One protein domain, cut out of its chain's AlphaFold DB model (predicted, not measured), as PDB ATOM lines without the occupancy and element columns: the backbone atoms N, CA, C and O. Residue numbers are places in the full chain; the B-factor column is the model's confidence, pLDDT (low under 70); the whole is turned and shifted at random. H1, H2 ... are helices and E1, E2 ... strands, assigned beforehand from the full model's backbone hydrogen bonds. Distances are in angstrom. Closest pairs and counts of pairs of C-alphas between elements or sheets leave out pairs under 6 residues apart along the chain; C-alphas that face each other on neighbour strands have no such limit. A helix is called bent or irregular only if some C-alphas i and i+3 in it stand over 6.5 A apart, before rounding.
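Overview. This is residues 133 to 259 of the 262 residues of an uncharacterized protein of Mesorhizobium prunaredense (UniProt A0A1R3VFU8). Three long helices, H2, H3 and H4, lie side by side and run alternately opposite ways, with H3 in the middle; a small three-stranded sheet covers part of H2, on the side away from H4. The short, irregular H1 is on the same face of this sheet as H2, and a long link without a named element loops from E2 back to E3. The printed part has 127 residues with four named helices and three named strands, in the order H1 E1 E2 E3 H2 H3 H4. The sheet's order is E1, E2, E3, antiparallel throughout, and the class is mostly helix. The whole is compact, with a radius of gyration of the C-alphas of 15.2 A, and spans 44 by 36 by 24 A.

Along the chain. H1, residues 133 to 139, begins at C-alpha 133 at (163.942, 189.895, 179.999); it is irregular, with C-alphas 134 and 137 7.2 A apart. E1 is residues 144 to 147, E2 residues 151 to 154 and E3 residues 176 to 179. H2, residues 184 to 200, begins at C-alpha 184 at (156.425, 200.132, 176.792) and measures 24.5 A. H3, residues 208 to 226, measures 27.6 A. H4, residues 233 to 257, measures 36.7 A and ends at C-alpha 257 at (128.719, 172.427, 176.184).

Arrangement. E1, E2 and E3 form a meander, each strand the antiparallel neighbour of the one before. In the hairpin E1 and E2, N 145 and O 153 are 2.9 A apart, within hydrogen-bond range; in the hairpin E2 and E3, N 152 and O 178 are 2.8 A apart, also within range. With H1 and H2 on one face, the sheet makes two layers, helices over strands. H1 is over E1, along the strands, at a height over the sheet of 7.4 A, on a local plane fitted to just 6 C-alphas; the closest C-alphas of H1 and E1 are those of Pro 137 and Arg 145, 5.3 A. H2 is over E3, along the strands, at a height of 10.5 A; the closest C-alphas of H2 and E3 are those of Arg 179 and Thr 187, 6.8 A. H2 and H3 are a helical hairpin and touch at a shallow tilt of 13 degrees, opposite ways, closest at the C-alphas of Arg 192 and Leu 218, 6.5 A. H3 and H4 are another, at a shallow tilt of 15 degrees, opposite ways, with the C-alphas of Gly 219 and His 240 closest at 4.0 A. H2 and H4 are apart. Every O i to N i+4 pair is within hydrogen-bond range in H2, H3 and H4; in H1 it is 1 of 3, beside 1 of 4 O i to N i+3 pairs.

Size, cuts and confidence. The two C-alphas farthest apart, those of Gln 182 and Gly 259, are 47.6 A apart. The printed part has no cut. The link from E2 to E3, residues 155 to 175, is long. The mean pLDDT of the printed part is 72.0; 45 residues are under 70, among them residues 133 to 150, 157 to 173 and 253 to 259.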
ATOM      1  N   GLN A 133     163.115 190.986 180.504       49.53
ATOM      2  CA  GLN A 133     163.942 189.895 179.999       49.53
ATOM      3  C   GLN A 133     163.950 188.632 180.880       49.53
ATOM      4  O   GLN A 133     164.042 187.537 180.339       49.53
ATOM      5  N   GLU A 134     163.825 188.754 182.206       48.31
ATOM      6  CA  GLU A 134     163.939 187.611 183.126       48.31
ATOM      7  C   GLU A 134     162.602 186.903 183.390       48.31
ATOM      8  O   GLU A 134     162.599 185.756 183.817       48.31
ATOM      9  N   THR A 135     161.460 187.556 183.151       48.31
ATOM     10  CA  THR A 135     160.144 187.063 183.618       48.31
ATOM     11  C   THR A 135     159.151 186.719 182.508       48.31
ATOM     12  O   THR A 135     158.223 185.941 182.746       48.31
ATOM     13  N   VAL A 136     159.324 187.238 181.289       49.12
ATOM     14  CA  VAL A 136     158.416 186.942 180.164       49.12
ATOM     15  C   VAL A 136     158.465 185.458 179.745       49.12
ATOM     16  O   VAL A 136     157.391 184.875 179.604       49.12
ATOM     17  N   PRO A 137     159.627 184.777 179.614       47.06
ATOM     18  CA  PRO A 137     159.643 183.382 179.155       47.06
ATOM     19  C   PRO A 137     158.891 182.406 180.078       47.06
ATOM     20  O   PRO A 137     158.322 181.433 179.595       47.06
ATOM     21  N   GLU A 138     158.866 182.666 181.389       44.72
ATOM     22  CA  GLU A 138     158.222 181.791 182.381       44.72
ATOM     23  C   GLU A 138     156.722 182.079 182.560       44.72
ATOM     24  O   GLU A 138     155.969 181.185 182.939       44.72
ATOM     25  N   THR A 139     156.265 183.305 182.273       47.59
ATOM     26  CA  THR A 139     154.899 183.745 182.625       47.59
ATOM     27  C   THR A 139     153.872 183.519 181.504       47.59
ATOM     28  O   THR A 139     152.693 183.335 181.790       47.59
ATOM     29  N   PHE A 140     154.278 183.516 180.228       53.28
ATOM     30  CA  PHE A 140     153.332 183.543 179.092       53.28
ATOM     31  C   PHE A 140     153.111 182.199 178.379       53.28
ATOM     32  O   PHE A 140     152.440 182.143 177.342       53.28
ATOM     33  N   GLY A 141     153.665 181.108 178.914       53.94
ATOM     34  CA  GLY A 141     153.580 179.786 178.294       53.94
ATOM     35  C   GLY A 141     154.121 179.771 176.857       53.94
ATOM     36  O   GLY A 141     154.970 180.571 176.475       53.94
ATOM     37  N   GLY A 142     153.620 178.860 176.020       58.53
ATOM     38  CA  GLY A 142     154.052 178.740 174.620       58.53
ATOM     39  C   GLY A 142     153.570 179.854 173.675       58.53
ATOM     40  O   GLY A 142     153.823 179.740 172.476       58.53
ATOM     41  N   ILE A 143     152.854 180.875 174.171       64.81
ATOM     42  CA  ILE A 143     152.232 181.938 173.356       64.81
ATOM     43  C   ILE A 143     153.191 183.099 173.104       64.81
ATOM     44  O   ILE A 143     153.137 183.693 172.035       64.81
ATOM     45  N   ALA A 144     154.086 183.428 174.034       62.59
ATOM     46  CA  ALA A 144     155.044 184.511 173.833       62.59
ATOM     47  C   ALA A 144     156.435 184.136 174.332       62.59
ATOM     48  O   ALA A 144     156.586 183.500 175.372       62.59
ATOM     49  N   ARG A 145     157.463 184.566 173.601       68.44
ATOM     50  CA  ARG A 145     158.871 184.423 173.989       68.44
ATOM     51  C   ARG A 145     159.609 185.733 173.742       68.44
ATOM     52  O   ARG A 145     159.387 186.366 172.719       68.44
ATOM     53  N   VAL A 146     160.497 186.137 174.650       62.53
ATOM     54  CA  VAL A 146     161.423 187.255 174.383       62.53
ATOM     55  C   VAL A 146     162.591 186.721 173.582       62.53
ATOM     56  O   VAL A 146     163.199 185.724 173.971       62.53
ATOM     57  N   PHE A 147     162.923 187.404 172.494       56.53
ATOM     58  CA  PHE A 147     164.108 187.134 171.698       56.53
ATOM     59  C   PHE A 147     165.022 188.362 171.719       56.53
ATOM     60  O   PHE A 147     164.548 189.497 171.745       56.53
ATOM     61  N   GLY A 148     166.337 188.153 171.829       51.28
ATOM     62  CA  GLY A 148     167.342 189.228 171.745       51.28
ATOM     63  C   GLY A 148     167.301 190.319 172.833       51.28
ATOM     64  O   GLY A 148     168.143 191.208 172.832       51.28
ATOM     65  N   GLY A 149     166.356 190.267 173.778       61.62
ATOM     66  CA  GLY A 149     166.187 191.267 174.837       61.62
ATOM     67  C   GLY A 149     165.481 192.559 174.403       61.62
ATOM     68  O   GLY A 149     165.235 193.414 175.254       61.62
ATOM     69  N   ASN A 150     165.136 192.685 173.120       68.44
ATOM     70  CA  ASN A 150     164.483 193.841 172.501       68.44
ATOM     71  C   ASN A 150     163.244 193.462 171.671       68.44
ATOM     72  O   ASN A 150     162.637 194.352 171.077       68.44
ATOM     73  N   GLU A 151     162.874 192.182 171.606       79.19
ATOM     74  CA  GLU A 151     161.772 191.681 170.782       79.19
ATOM     75  C   GLU A 151     160.900 190.688 171.557       79.19
ATOM     76  O   GLU A 151     161.383 189.899 172.372       79.19
ATOM     77  N   ILE A 152     159.597 190.727 171.293       76.88
ATOM     78  CA  ILE A 152     158.600 189.768 171.762       76.88
ATOM     79  C   ILE A 152     158.106 188.998 170.543       76.88
ATOM     80  O   ILE A 152     157.510 189.567 169.634       76.88
ATOM     81  N   VAL A 153     158.328 187.690 170.538       81.75
ATOM     82  CA  VAL A 153     157.815 186.771 169.527       81.75
ATOM     83  C   VAL A 153     156.506 186.192 170.036       81.75
ATOM     84  O   VAL A 153     156.489 185.434 171.007       81.75
ATOM     85  N   ILE A 154     155.407 186.544 169.379       82.31
ATOM     86  CA  ILE A 154     154.071 186.028 169.662       82.31
ATOM     87  C   ILE A 154     153.782 184.860 168.731       82.31
ATOM     88  O   ILE A 154     153.890 184.953 167.514       82.31
ATOM     89  N   THR A 155     153.390 183.752 169.334       81.06
ATOM     90  CA  THR A 155     152.888 182.547 168.695       81.06
ATOM     91  C   THR A 155     151.393 182.458 169.008       81.06
ATOM     92  O   THR A 155     151.018 181.836 170.007       81.06
ATOM     93  N   PRO A 156     150.522 183.130 168.230       72.69
ATOM     94  CA  PRO A 156     149.108 183.206 168.555       72.69
ATOM     95  C   PRO A 156     148.484 181.804 168.564       72.69
ATOM     96  O   PRO A 156     148.750 180.997 167.667       72.69
ATOM     97  N   PRO A 157     147.628 181.498 169.552       65.38
ATOM     98  CA  PRO A 157     146.912 180.227 169.580       65.38
ATOM     99  C   PRO A 157     145.799 180.174 168.515       65.38
ATOM    100  O   PRO A 157     145.389 179.083 168.126       65.38
ATOM    101  N   VAL A 158     145.355 181.335 168.013       68.31
ATOM    102  CA  VAL A 158     144.273 181.501 167.029       68.31
ATOM    103  C   VAL A 158     144.841 181.757 165.630       68.31
ATOM    104  O   VAL A 158     145.668 182.654 165.440       68.31
ATOM    105  N   LEU A 159     144.373 180.999 164.634       65.31
ATOM    106  CA  LEU A 159     144.615 181.252 163.206       65.31
ATOM    107  C   LEU A 159     143.503 182.147 162.646       65.31
ATOM    108  O   LEU A 159     142.338 181.924 162.974       65.31
ATOM    109  N   TYR A 160     143.833 183.126 161.797       67.06
ATOM    110  CA  TYR A 160     142.800 183.945 161.153       67.06
ATOM    111  C   TYR A 160     142.278 183.290 159.868       67.06
ATOM    112  O   TYR A 160     142.938 182.458 159.236       67.06
ATOM    113  N   LYS A 161     141.079 183.696 159.441       53.16
ATOM    114  CA  LYS A 161     140.431 183.217 158.214       53.16
ATOM    115  C   LYS A 161     141.286 183.472 156.961       53.16
ATOM    116  O   LYS A 161     141.337 184.582 156.442       53.16
ATOM    117  N   GLY A 162     141.916 182.418 156.439       57.16
ATOM    118  CA  GLY A 162     142.753 182.464 155.231       57.16
ATOM    119  C   GLY A 162     144.216 182.079 155.463       57.16
ATOM    120  O   GLY A 162     144.910 181.739 154.504       57.16
ATOM    121  N   GLU A 163     144.669 182.030 156.716       64.44
ATOM    122  CA  GLU A 163     145.956 181.439 157.074       64.44
ATOM    123  C   GLU A 163     145.865 179.911 157.034       64.44
ATOM    124  O   GLU A 163     145.163 179.276 157.821       64.44
ATOM    125  N   LYS A 164     146.612 179.291 156.122       55.25
ATOM    126  CA  LYS A 164     146.869 177.850 156.185       55.25
ATOM    127  C   LYS A 164     148.117 177.635 157.032       55.25
ATOM    128  O   LYS A 164     149.129 178.289 156.786       55.25
ATOM    129  N   ARG A 165     148.086 176.682 157.976       55.12
ATOM    130  CA  ARG A 165     149.333 176.120 158.525       55.12
ATOM    131  C   ARG A 165     150.169 175.668 157.333       55.12
ATOM    132  O   ARG A 165     149.723 174.819 156.560       55.12
ATOM    133  N   TRP A 166     151.331 176.282 157.141       45.31
ATOM    134  CA  TRP A 166     152.225 175.879 156.065       45.31
ATOM    135  C   TRP A 166     152.578 174.400 156.271       45.31
ATOM    136  O   TRP A 166     152.791 173.970 157.406       45.31
ATOM    137  N   PHE A 167     152.595 173.609 155.194       41.03
ATOM    138  CA  PHE A 167     153.094 172.234 155.234       41.03
ATOM    139  C   PHE A 167     154.557 172.257 155.667       41.03
ATOM    140  O   PHE A 167     155.445 172.502 154.853       41.03
ATOM    141  N   CYS A 168     154.820 172.010 156.943       48.62
ATOM    142  CA  CYS A 168     156.169 171.798 157.420       48.62
ATOM    143  C   CYS A 168     156.204 170.732 158.517       48.62
ATOM    144  O   CYS A 168     155.250 170.510 159.263       48.62
ATOM    145  N   ILE A 169     157.309 169.990 158.515       40.44
ATOM    146  CA  ILE A 169     157.566 168.839 159.375       40.44
ATOM    147  C   ILE A 169     158.183 169.401 160.668       40.44
ATOM    148  O   ILE A 169     159.400 169.516 160.766       40.44
ATOM    149  N   GLY A 170     157.354 169.860 161.617       55.25
ATOM    150  CA  GLY A 170     157.809 170.467 162.881       55.25
ATOM    151  C   GLY A 170     156.783 171.392 163.560       55.25
ATOM    152  O   GLY A 170     155.608 171.391 163.195       55.25
ATOM    153  N   ASP A 171     157.222 172.183 164.552       49.06
ATOM    154  CA  ASP A 171     156.389 173.156 165.291       49.06
ATOM    155  C   ASP A 171     156.097 174.399 164.425       49.06
ATOM    156  O   ASP A 171     156.652 175.481 164.607       49.06
ATOM    157  N   CYS A 172     155.243 174.213 163.418       56.66
ATOM    158  CA  CYS A 172     154.849 175.217 162.430       56.66
ATOM    159  C   CYS A 172     153.738 176.127 162.941       56.66
ATOM    160  O   CYS A 172     152.656 176.233 162.353       56.66
ATOM    161  N   ARG A 173     153.991 176.764 164.078       64.25
ATOM    162  CA  ARG A 173     153.131 177.835 164.560       64.25
ATOM    163  C   ARG A 173     153.575 179.132 163.900       64.25
ATOM    164  O   ARG A 173     154.769 179.397 163.795       64.25
ATOM    165  N   ILE A 174     152.610 179.917 163.436       70.62
ATOM    166  CA  ILE A 174     152.874 181.257 162.912       70.62
ATOM    167  C   ILE A 174     153.473 182.068 164.055       70.62
ATOM    168  O   ILE A 174     152.974 182.007 165.175       70.62
ATOM    169  N   GLN A 175     154.576 182.755 163.787       77.56
ATOM    170  CA  GLN A 175     155.245 183.614 164.753       77.56
ATOM    171  C   GLN A 175     155.214 185.039 164.220       77.56
ATOM    172  O   GLN A 175     155.407 185.273 163.027       77.56
ATOM    173  N   THR A 176     154.912 185.994 165.087       83.19
ATOM    174  CA  THR A 176     154.924 187.419 164.765       83.19
ATOM    175  C   THR A 176     155.790 188.132 165.782       83.19
ATOM    176  O   THR A 176     155.623 187.957 166.986       83.19
ATOM    177  N   GLU A 177     156.740 188.908 165.281       84.44
ATOM    178  CA  GLU A 177     157.748 189.581 166.087       84.44
ATOM    179  C   GLU A 177     157.334 191.031 166.334       84.44
ATOM    180  O   GLU A 177     156.943 191.753 165.417       84.44
ATOM    181  N   PHE A 178     157.433 191.461 167.587       84.62
ATOM    182  CA  PHE A 178     157.132 192.813 168.031       84.62
ATOM    183  C   PHE A 178     158.358 193.405 168.698       84.62
ATOM    184  O   PHE A 178     158.889 192.844 169.656       84.62
ATOM    185  N   ARG A 179     158.794 194.577 168.244       83.00
ATOM    186  CA  ARG A 179     159.898 195.283 168.889       83.00
ATOM    187  C   ARG A 179     159.437 195.908 170.209       83.00
ATOM    188  O   ARG A 179     158.405 196.580 170.274       83.00
ATOM    189  N   ILE A 180     160.232 195.711 171.256       79.12
ATOM    190  CA  ILE A 180     160.067 196.380 172.544       79.12
ATOM    191  C   ILE A 180     160.475 197.845 172.369       79.12
ATOM    192  O   ILE A 180     161.626 198.149 172.047       79.12
ATOM    193  N   SER A 181     159.515 198.742 172.563       79.00
ATOM    194  CA  SER A 181     159.642 200.188 172.389       79.00
ATOM    195  C   SER A 181     159.580 200.891 173.743       79.00
ATOM    196  O   SER A 181     159.098 200.333 174.732       79.00
ATOM    197  N   GLN A 182     160.101 202.117 173.801       70.25
ATOM    198  CA  GLN A 182     159.911 203.016 174.936       70.25
ATOM    199  C   GLN A 182     159.110 204.234 174.460       70.25
ATOM    200  O   GLN A 182     159.593 204.929 173.568       70.25
ATOM    201  N   PRO A 183     157.928 204.510 175.045       76.81
ATOM    202  CA  PRO A 183     157.335 203.846 176.212       76.81
ATOM    203  C   PRO A 183     156.808 202.425 175.919       76.81
ATOM    204  O   PRO A 183     156.317 202.142 174.829       76.81
ATOM    205  N   TYR A 184     156.863 201.536 176.923       77.94
ATOM    206  CA  TYR A 184     156.425 200.132 176.792       77.94
ATOM    207  C   TYR A 184     154.947 199.991 176.388       77.94
ATOM    208  O   TYR A 184     154.546 198.981 175.812       77.94
ATOM    209  N   SER A 185     154.142 201.029 176.636       82.44
ATOM    210  CA  SER A 185     152.752 201.126 176.191       82.44
ATOM    211  C   SER A 185     152.578 200.869 174.693       82.44
ATOM    212  O   SER A 185     151.596 200.254 174.297       82.44
ATOM    213  N   GLU A 186     153.528 201.291 173.853       85.69
ATOM    214  CA  GLU A 186     153.454 201.066 172.404       85.69
ATOM    215  C   GLU A 186     153.549 199.577 172.061       85.69
ATOM    216  O   GLU A 186     152.745 199.058 171.289       85.69
ATOM    217  N   THR A 187     154.487 198.868 172.691       84.38
ATOM    218  CA  THR A 187     154.616 197.413 172.553       84.38
ATOM    219  C   THR A 187     153.388 196.701 173.094       84.38
ATOM    220  O   THR A 187     152.913 195.752 172.470       84.38
ATOM    221  N   TYR A 188     152.850 197.173 174.222       88.00
ATOM    222  CA  TYR A 188     151.633 196.614 174.787       88.00
ATOM    223  C   TYR A 188     150.457 196.700 173.806       88.00
ATOM    224  O   TYR A 188     149.854 195.677 173.486       88.00
ATOM    225  N   PHE A 189     150.167 197.900 173.288       91.38
ATOM    226  CA  PHE A 189     149.056 198.105 172.359       91.38
ATOM    227  C   PHE A 189     149.253 197.342 171.052       91.38
ATOM    228  O   PHE A 189     148.315 196.697 170.599       91.38
ATOM    229  N   ALA A 190     150.468 197.312 170.498       90.00
ATOM    230  CA  ALA A 190     150.742 196.569 169.270       90.00
ATOM    231  C   ALA A 190     150.433 195.067 169.409       90.00
ATOM    232  O   ALA A 190     149.775 194.488 168.547       90.00
ATOM    233  N   VAL A 191     150.870 194.439 170.507       89.06
ATOM    234  CA  VAL A 191     150.602 193.015 170.769       89.06
ATOM    235  C   VAL A 191     149.123 192.779 171.092       89.06
ATOM    236  O   VAL A 191     148.537 191.813 170.598       89.06
ATOM    237  N   ARG A 192     148.509 193.651 171.903       93.00
ATOM    238  CA  ARG A 192     147.094 193.553 172.281       93.00
ATOM    239  C   ARG A 192     146.191 193.633 171.057       93.00
ATOM    240  O   ARG A 192     145.374 192.742 170.842       93.00
ATOM    241  N   ASP A 193     146.365 194.674 170.254       93.12
ATOM    242  CA  ASP A 193     145.524 194.943 169.093       93.12
ATOM    243  C   ASP A 193     145.709 193.845 168.034       93.12
ATOM    244  O   ASP A 193     144.728 193.392 167.449       93.12
ATOM    245  N   TYR A 194     146.932 193.325 167.865       90.38
ATOM    246  CA  TYR A 194     147.193 192.160 167.015       90.38
ATOM    247  C   TYR A 194     146.402 190.919 167.452       90.38
ATOM    248  O   TYR A 194     145.766 190.268 166.625       90.38
ATOM    249  N   LEU A 195     146.426 190.567 168.739       88.69
ATOM    250  CA  LEU A 195     145.732 189.373 169.229       88.69
ATOM    251  C   LEU A 195     144.209 189.529 169.209       88.69
ATOM    252  O   LEU A 195     143.519 188.585 168.828       88.69
ATOM    253  N   LEU A 196     143.687 190.708 169.556       89.62
ATOM    254  CA  LEU A 196     142.254 191.001 169.465       89.62
ATOM    255  C   LEU A 196     141.765 190.957 168.015       89.62
ATOM    256  O   LEU A 196     140.777 190.291 167.726       89.62
ATOM    257  N   GLN A 197     142.510 191.552 167.081       87.88
ATOM    258  CA  GLN A 197     142.184 191.480 165.656       87.88
ATOM    259  C   GLN A 197     142.137 190.030 165.150       87.88
ATOM    260  O   GLN A 197     141.322 189.696 164.290       87.88
ATOM    261  N   ARG A 198     143.000 189.150 165.669       84.44
ATOM    262  CA  ARG A 198     142.991 187.727 165.303       84.44
ATOM    263  C   ARG A 198     141.803 186.972 165.879       84.44
ATOM    264  O   ARG A 198     141.311 186.074 165.204       84.44
ATOM    265  N   LEU A 199     141.341 187.332 167.075       84.50
ATOM    266  CA  LEU A 199     140.096 186.802 167.631       84.50
ATOM    267  C   LEU A 199     138.891 187.227 166.787       84.50
ATOM    268  O   LEU A 199     138.087 186.374 166.425       84.50
ATOM    269  N   ASP A 200     138.825 188.496 166.383       84.25
ATOM    270  CA  ASP A 200     137.743 189.015 165.532       84.25
ATOM    271  C   ASP A 200     137.694 188.345 164.148       84.25
ATOM    272  O   ASP A 200     136.645 188.267 163.510       84.25
ATOM    273  N   GLN A 201     138.841 187.867 163.660       82.50
ATOM    274  CA  GLN A 201     138.975 187.180 162.372       82.50
ATOM    275  C   GLN A 201     139.030 185.654 162.502       82.50
ATOM    276  O   GLN A 201     139.301 184.962 161.508       82.50
ATOM    277  N   MET A 202     138.813 185.124 163.707       77.31
ATOM    278  CA  MET A 202     138.735 183.691 163.934       77.31
ATOM    279  C   MET A 202     137.537 183.132 163.152       77.31
ATOM    280  O   MET A 202     136.463 183.733 163.168       77.31
ATOM    281  N   PRO A 203     137.688 182.013 162.427       73.50
ATOM    282  CA  PRO A 203     136.542 181.372 161.797       73.50
ATOM    283  C   PRO A 203     135.564 180.837 162.859       73.50
ATOM    284  O   PRO A 203     135.976 180.496 163.967       73.50
ATOM    285  N   ASP A 204     134.276 180.750 162.514       71.88
ATOM    286  CA  ASP A 204     133.200 180.363 163.448       71.88
ATOM    287  C   ASP A 204     133.376 178.947 164.039       71.88
ATOM    288  O   ASP A 204     132.814 178.634 165.084       71.88
ATOM    289  N   ASP A 205     134.167 178.087 163.387       68.88
ATOM    290  CA  ASP A 205     134.544 176.740 163.839       68.88
ATOM    291  C   ASP A 205     135.883 176.704 164.607       68.88
ATOM    292  O   ASP A 205     136.437 175.633 164.875       68.88
ATOM    293  N   GLY A 206     136.420 177.874 164.962       68.94
ATOM    294  CA  GLY A 206     137.645 178.022 165.731       68.94
ATOM    295  C   GLY A 206     137.536 177.394 167.128       68.94
ATOM    296  O   GLY A 206     136.498 177.481 167.787       68.94
ATOM    297  N   PRO A 207     138.605 176.755 167.629       73.94
ATOM    298  CA  PRO A 207     138.541 176.042 168.896       73.94
ATOM    299  C   PRO A 207     138.494 177.029 170.077       73.94
ATOM    300  O   PRO A 207     139.426 177.803 170.292       73.94
ATOM    301  N   ILE A 208     137.421 176.988 170.875       74.56
ATOM    302  CA  ILE A 208     137.132 177.962 171.952       74.56
ATOM    303  C   ILE A 208     138.261 178.059 172.996       74.56
ATOM    304  O   ILE A 208     138.524 179.134 173.534       74.56
ATOM    305  N   ASN A 209     139.000 176.975 173.252       75.00
ATOM    306  CA  ASN A 209     140.164 177.018 174.146       75.00
ATOM    307  C   ASN A 209     141.227 178.039 173.693       75.00
ATOM    308  O   ASN A 209     141.923 178.603 174.530       75.00
ATOM    309  N   THR A 210     141.338 178.322 172.391       78.38
ATOM    310  CA  THR A 210     142.257 179.345 171.868       78.38
ATOM    311  C   THR A 210     141.785 180.764 172.166       78.38
ATOM    312  O   THR A 210     142.622 181.635 172.407       78.38
ATOM    313  N   VAL A 211     140.470 180.981 172.250       81.88
ATOM    314  CA  VAL A 211     139.872 182.243 172.706       81.88
ATOM    315  C   VAL A 211     140.217 182.480 174.171       81.88
ATOM    316  O   VAL A 211     140.794 183.515 174.506       81.88
ATOM    317  N   VAL A 212     139.967 181.478 175.025       79.56
ATOM    318  CA  VAL A 212     140.301 181.527 176.458       79.56
ATOM    319  C   VAL A 212     141.786 181.823 176.659       79.56
ATOM    320  O   VAL A 212     142.125 182.816 177.298       79.56
ATOM    321  N   SER A 213     142.680 181.040 176.045       78.31
ATOM    322  CA  SER A 213     144.127 181.235 176.200       78.31
ATOM    323  C   SER A 213     144.621 182.591 175.685       78.31
ATOM    324  O   SER A 213     145.588 183.130 176.220       78.31
ATOM    325  N   THR A 214     143.974 183.167 174.665       83.38
ATOM    326  CA  THR A 214     144.326 184.509 174.174       83.38
ATOM    327  C   THR A 214     143.963 185.576 175.200       83.38
ATOM    328  O   THR A 214     144.796 186.423 175.514       83.38
ATOM    329  N   TYR A 215     142.757 185.523 175.765       85.88
ATOM    330  CA  TYR A 215     142.340 186.472 176.796       85.88
ATOM    331  C   TYR A 215     143.124 186.306 178.103       85.88
ATOM    332  O   TYR A 215     143.518 187.300 178.706       85.88
ATOM    333  N   GLU A 216     143.454 185.077 178.510       81.75
ATOM    334  CA  GLU A 216     144.347 184.838 179.651       81.75
ATOM    335  C   GLU A 216     145.735 185.448 179.426       81.75
ATOM    336  O   GLU A 216     146.275 186.105 180.323       81.75
ATOM    337  N   PHE A 217     146.292 185.288 178.220       84.19
ATOM    338  CA  PHE A 217     147.549 185.925 177.841       84.19
ATOM    339  C   PHE A 217     147.441 187.452 177.902       84.19
ATOM    340  O   PHE A 217     148.282 188.090 178.534       84.19
ATOM    341  N   LEU A 218     146.409 188.041 177.288       87.12
ATOM    342  CA  LEU A 218     146.195 189.491 177.285       87.12
ATOM    343  C   LEU A 218     146.045 190.042 178.705       87.12
ATOM    344  O   LEU A 218     146.637 191.074 179.026       87.12
ATOM    345  N   GLY A 219     145.341 189.316 179.575       84.94
ATOM    346  CA  GLY A 219     145.223 189.648 180.987       84.94
ATOM    347  C   GLY A 219     146.579 189.642 181.688       84.94
ATOM    348  O   GLY A 219     146.945 190.623 182.337       84.94
ATOM    349  N   ALA A 220     147.362 188.570 181.555       79.69
ATOM    350  CA  ALA A 220     148.703 188.499 182.140       79.69
ATOM    351  C   ALA A 220     149.635 189.594 181.586       79.69
ATOM    352  O   ALA A 220     150.441 190.173 182.317       79.69
ATOM    353  N   PHE A 221     149.509 189.907 180.298       84.19
ATOM    354  CA  PHE A 221     150.329 190.901 179.621       84.19
ATOM    355  C   PHE A 221     149.988 192.325 180.073       84.19
ATOM    356  O   PHE A 221     150.896 193.120 180.305       84.19
ATOM    357  N   ALA A 222     148.702 192.621 180.296       85.62
ATOM    358  CA  ALA A 222     148.235 193.879 180.877       85.62
ATOM    359  C   ALA A 222     148.763 194.059 182.306       85.62
ATOM    360  O   ALA A 222     149.412 195.057 182.612       85.62
ATOM    361  N   ARG A 223     148.612 193.033 183.152       78.94
ATOM    362  CA  ARG A 223     149.139 193.029 184.524       78.94
ATOM    363  C   ARG A 223     150.638 193.341 184.573       78.94
ATOM    364  O   ARG A 223     151.072 194.148 185.387       78.94
ATOM    365  N   ARG A 224     151.428 192.787 183.645       76.12
ATOM    366  CA  ARG A 224     152.859 193.116 183.515       76.12
ATOM    367  C   ARG A 224     153.108 194.521 182.974       76.12
ATOM    368  O   ARG A 224     154.010 195.189 183.469       76.12
ATOM    369  N   ALA A 225     152.338 194.980 181.989       80.19
ATOM    370  CA  ALA A 225     152.464 196.333 181.445       80.19
ATOM    371  C   ALA A 225     152.260 197.411 182.521       80.19
ATOM    372  O   ALA A 225     152.961 198.423 182.489       80.19
ATOM    373  N   ALA A 226     151.405 197.150 183.520       79.00
ATOM    374  CA  ALA A 226     151.234 198.017 184.684       79.00
ATOM    375  C   ALA A 226     152.567 198.328 185.395       79.00
ATOM    376  O   ALA A 226     152.773 199.451 185.837       79.00
ATOM    377  N   CYS A 227     153.519 197.388 185.431       73.75
ATOM    378  CA  CYS A 227     154.828 197.608 186.054       73.75
ATOM    379  C   CYS A 227     155.780 198.504 185.241       73.75
ATOM    380  O   CYS A 227     156.770 198.995 185.786       73.75
ATOM    381  N   PHE A 228     155.537 198.687 183.938       72.50
ATOM    382  CA  PHE A 228     156.477 199.343 183.016       72.50
ATOM    383  C   PHE A 228     155.990 200.691 182.483       72.50
ATOM    384  O   PHE A 228     156.729 201.350 181.748       72.50
ATOM    385  N   VAL A 229     154.781 201.123 182.852       74.00
ATOM    386  CA  VAL A 229     154.202 202.399 182.405       74.00
ATOM    387  C   VAL A 229     153.714 203.217 183.615       74.00
ATOM    388  O   VAL A 229     152.522 203.197 183.940       74.00
ATOM    389  N   PRO A 230     154.630 203.945 184.287       69.06
ATOM    390  CA  PRO A 230     154.309 204.702 185.494       69.06
ATOM    391  C   PRO A 230     153.191 205.727 185.274       69.06
ATOM    392  O   PRO A 230     153.163 206.403 184.244       69.06
ATOM    393  N   GLY A 231     152.298 205.877 186.253       73.88
ATOM    394  CA  GLY A 231     151.175 206.824 186.214       73.88
ATOM    395  C   GLY A 231     149.968 206.357 185.393       73.88
ATOM    396  O   GLY A 231     149.042 207.135 185.161       73.88
ATOM    397  N   SER A 232     149.967 205.105 184.933       79.75
ATOM    398  CA  SER A 232     148.848 204.492 184.204       79.75
ATOM    399  C   SER A 232     148.567 203.048 184.634       79.75
ATOM    400  O   SER A 232     147.858 202.316 183.949       79.75
ATOM    401  N   GLU A 233     149.077 202.648 185.796       77.56
ATOM    402  CA  GLU A 233     148.986 201.307 186.376       77.56
ATOM    403  C   GLU A 233     147.529 200.835 186.470       77.56
ATOM    404  O   GLU A 233     147.189 199.745 186.006       77.56
ATOM    405  N   GLN A 234     146.649 201.707 186.977       75.06
ATOM    406  CA  GLN A 234     145.219 201.428 187.140       75.06
ATOM    407  C   GLN A 234     144.542 201.028 185.826       75.06
ATOM    408  O   GLN A 234     143.676 200.157 185.821       75.06
ATOM    409  N   ARG A 235     144.945 201.632 184.701       83.81
ATOM    410  CA  ARG A 235     144.389 201.298 183.387       83.81
ATOM    411  C   ARG A 235     144.723 199.860 183.007       83.81
ATOM    412  O   ARG A 235     143.841 199.117 182.603       83.81
ATOM    413  N   TYR A 236     145.986 199.469 183.132       81.62
ATOM    414  CA  TYR A 236     146.421 198.129 182.742       81.62
ATOM    415  C   TYR A 236     145.898 197.044 183.685       81.62
ATOM    416  O   TYR A 236     145.654 195.921 183.253       81.62
ATOM    417  N   ILE A 237     145.686 197.371 184.957       76.00
ATOM    418  CA  ILE A 237     145.038 196.465 185.908       76.00
ATOM    419  C   ILE A 237     143.541 196.335 185.622       76.00
ATOM    420  O   ILE A 237     143.020 195.227 185.690       76.00
ATOM    421  N   ALA A 238     142.860 197.412 185.222       78.19
ATOM    422  CA  ALA A 238     141.493 197.308 184.715       78.19
ATOM    423  C   ALA A 238     141.436 196.409 183.465       78.19
ATOM    424  O   ALA A 238     140.680 195.446 183.457       78.19
ATOM    425  N   GLU A 239     142.320 196.627 182.480       86.12
ATOM    426  CA  GLU A 239     142.407 195.767 181.286       86.12
ATOM    427  C   GLU A 239     142.745 194.300 181.658       86.12
ATOM    428  O   GLU A 239     142.202 193.372 181.062       86.12
ATOM    429  N   HIS A 240     143.581 194.052 182.681       84.38
ATOM    430  CA  HIS A 240     143.833 192.701 183.208       84.38
ATOM    431  C   HIS A 240     142.552 192.015 183.693       84.38
ATOM    432  O   HIS A 240     142.317 190.849 183.356       84.38
ATOM    433  N   MET A 241     141.754 192.732 184.487       77.31
ATOM    434  CA  MET A 241     140.494 192.230 185.027       77.31
ATOM    435  C   MET A 241     139.499 191.972 183.898       77.31
ATOM    436  O   MET A 241     139.013 190.853 183.783       77.31
ATOM    437  N   ASP A 242     139.313 192.936 182.994       83.69
ATOM    438  CA  ASP A 242     138.400 192.812 181.854       83.69
ATOM    439  C   ASP A 242     138.736 191.579 180.995       83.69
ATOM    440  O   ASP A 242     137.860 190.784 180.648       83.69
ATOM    441  N   PHE A 243     140.018 191.344 180.690       85.06
ATOM    442  CA  PHE A 243     140.417 190.163 179.922       85.06
ATOM    443  C   PHE A 243     140.230 188.850 180.689       85.06
ATOM    444  O   PHE A 243     139.814 187.852 180.094       85.06
ATOM    445  N   ARG A 244     140.480 188.822 182.004       79.94
ATOM    446  CA  ARG A 244     140.153 187.647 182.830       79.94
ATOM    447  C   ARG A 244     138.648 187.385 182.878       79.94
ATOM    448  O   ARG A 244     138.245 186.221 182.873       79.94
ATOM    449  N   ASP A 245     137.828 188.429 182.896       75.06
ATOM    450  CA  ASP A 245     136.371 188.322 182.902       75.06
ATOM    451  C   ASP A 245     135.871 187.673 181.616       75.06
ATOM    452  O   ASP A 245     135.121 186.693 181.670       75.06
ATOM    453  N   VAL A 246     136.379 188.133 180.472       80.81
ATOM    454  CA  VAL A 246     136.061 187.541 179.170       80.81
ATOM    455  C   VAL A 246     136.550 186.088 179.087       80.81
ATOM    456  O   VAL A 246     135.778 185.213 178.693       80.81
ATOM    457  N   ALA A 247     137.779 185.783 179.519       79.50
ATOM    458  CA  ALA A 247     138.296 184.408 179.539       79.50
ATOM    459  C   ALA A 247     137.439 183.465 180.406       79.50
ATOM    460  O   ALA A 247     137.145 182.332 180.013       79.50
ATOM    461  N   SER A 248     137.007 183.937 181.581       74.00
ATOM    462  CA  SER A 248     136.149 183.173 182.487       74.00
ATOM    463  C   SER A 248     134.777 182.911 181.871       74.00
ATOM    464  O   SER A 248     134.289 181.788 181.966       74.00
ATOM    465  N   ALA A 249     134.170 183.906 181.218       75.62
ATOM    466  CA  ALA A 249     132.884 183.739 180.545       75.62
ATOM    467  C   ALA A 249     132.954 182.660 179.451       75.62
ATOM    468  O   ALA A 249     132.103 181.772 179.401       75.62
ATOM    469  N   TRP A 250     134.017 182.667 178.641       78.19
ATOM    470  CA  TRP A 250     134.266 181.624 177.640       78.19
ATOM    471  C   TRP A 250     134.513 180.239 178.254       78.19
ATOM    472  O   TRP A 250     134.089 179.229 177.695       78.19
ATOM    473  N   THR A 251     135.164 180.175 179.416       74.50
ATOM    474  CA  THR A 251     135.408 178.908 180.123       74.50
ATOM    475  C   THR A 251     134.116 178.295 180.662       74.50
ATOM    476  O   THR A 251     133.943 177.080 180.598       74.50
ATOM    477  N   THR A 252     133.186 179.112 181.161       72.94
ATOM    478  CA  THR A 252     131.871 178.631 181.608       72.94
ATOM    479  C   THR A 252     131.078 178.037 180.445       72.94
ATOM    480  O   THR A 252     130.562 176.931 180.568       72.94
ATOM    481  N   LEU A 253     131.081 178.705 179.284       68.00
ATOM    482  CA  LEU A 253     130.435 178.195 178.068       68.00
ATOM    483  C   LEU A 253     131.003 176.830 177.635       68.00
ATOM    484  O   LEU A 253     130.249 175.937 177.262       68.00
ATOM    485  N   LEU A 254     132.321 176.632 177.761       62.16
ATOM    486  CA  LEU A 254     132.971 175.336 177.519       62.16
ATOM    487  C   LEU A 254     132.529 174.236 178.497       62.16
ATOM    488  O   LEU A 254     132.452 173.069 178.113       62.16
ATOM    489  N   GLY A 255     132.298 174.586 179.765       57.34
ATOM    490  CA  GLY A 255     131.846 173.645 180.793       57.34
ATOM    491  C   GLY A 255     130.420 173.150 180.549       57.34
ATOM    492  O   GLY A 255     130.147 171.959 180.721       57.34
ATOM    493  N   ASP A 256     129.553 174.048 180.080       53.06
ATOM    494  CA  ASP A 256     128.148 173.761 179.791       53.06
ATOM    495  C   ASP A 256     127.977 172.922 178.506       53.06
ATOM    496  O   ASP A 256     127.197 171.967 178.498       53.06
ATOM    497  N   ASP A 257     128.764 173.186 177.452       45.47
ATOM    498  CA  ASP A 257     128.719 172.427 176.184       45.47
ATOM    499  C   ASP A 257     129.269 170.991 176.297       45.47
ATOM    500  O   ASP A 257     128.892 170.105 175.525       45.47
ATOM    501  N   LEU A 258     130.142 170.719 177.272       48.19
ATOM    502  CA  LEU A 258     130.702 169.380 177.505       48.19
ATOM    503  C   LEU A 258     129.826 168.494 178.407       48.19
ATOM    504  O   LEU A 258     130.232 167.379 178.741       48.19
ATOM    505  N   GLY A 259     128.640 168.961 178.818       38.41
ATOM    506  CA  GLY A 259     127.739 168.199 179.687       38.41
ATOM    507  C   GLY A 259     128.334 167.878 181.063       38.41
ATOM    508  O   GLY A 259     127.830 167.001 181.763       38.41
TER     509      GLY A 259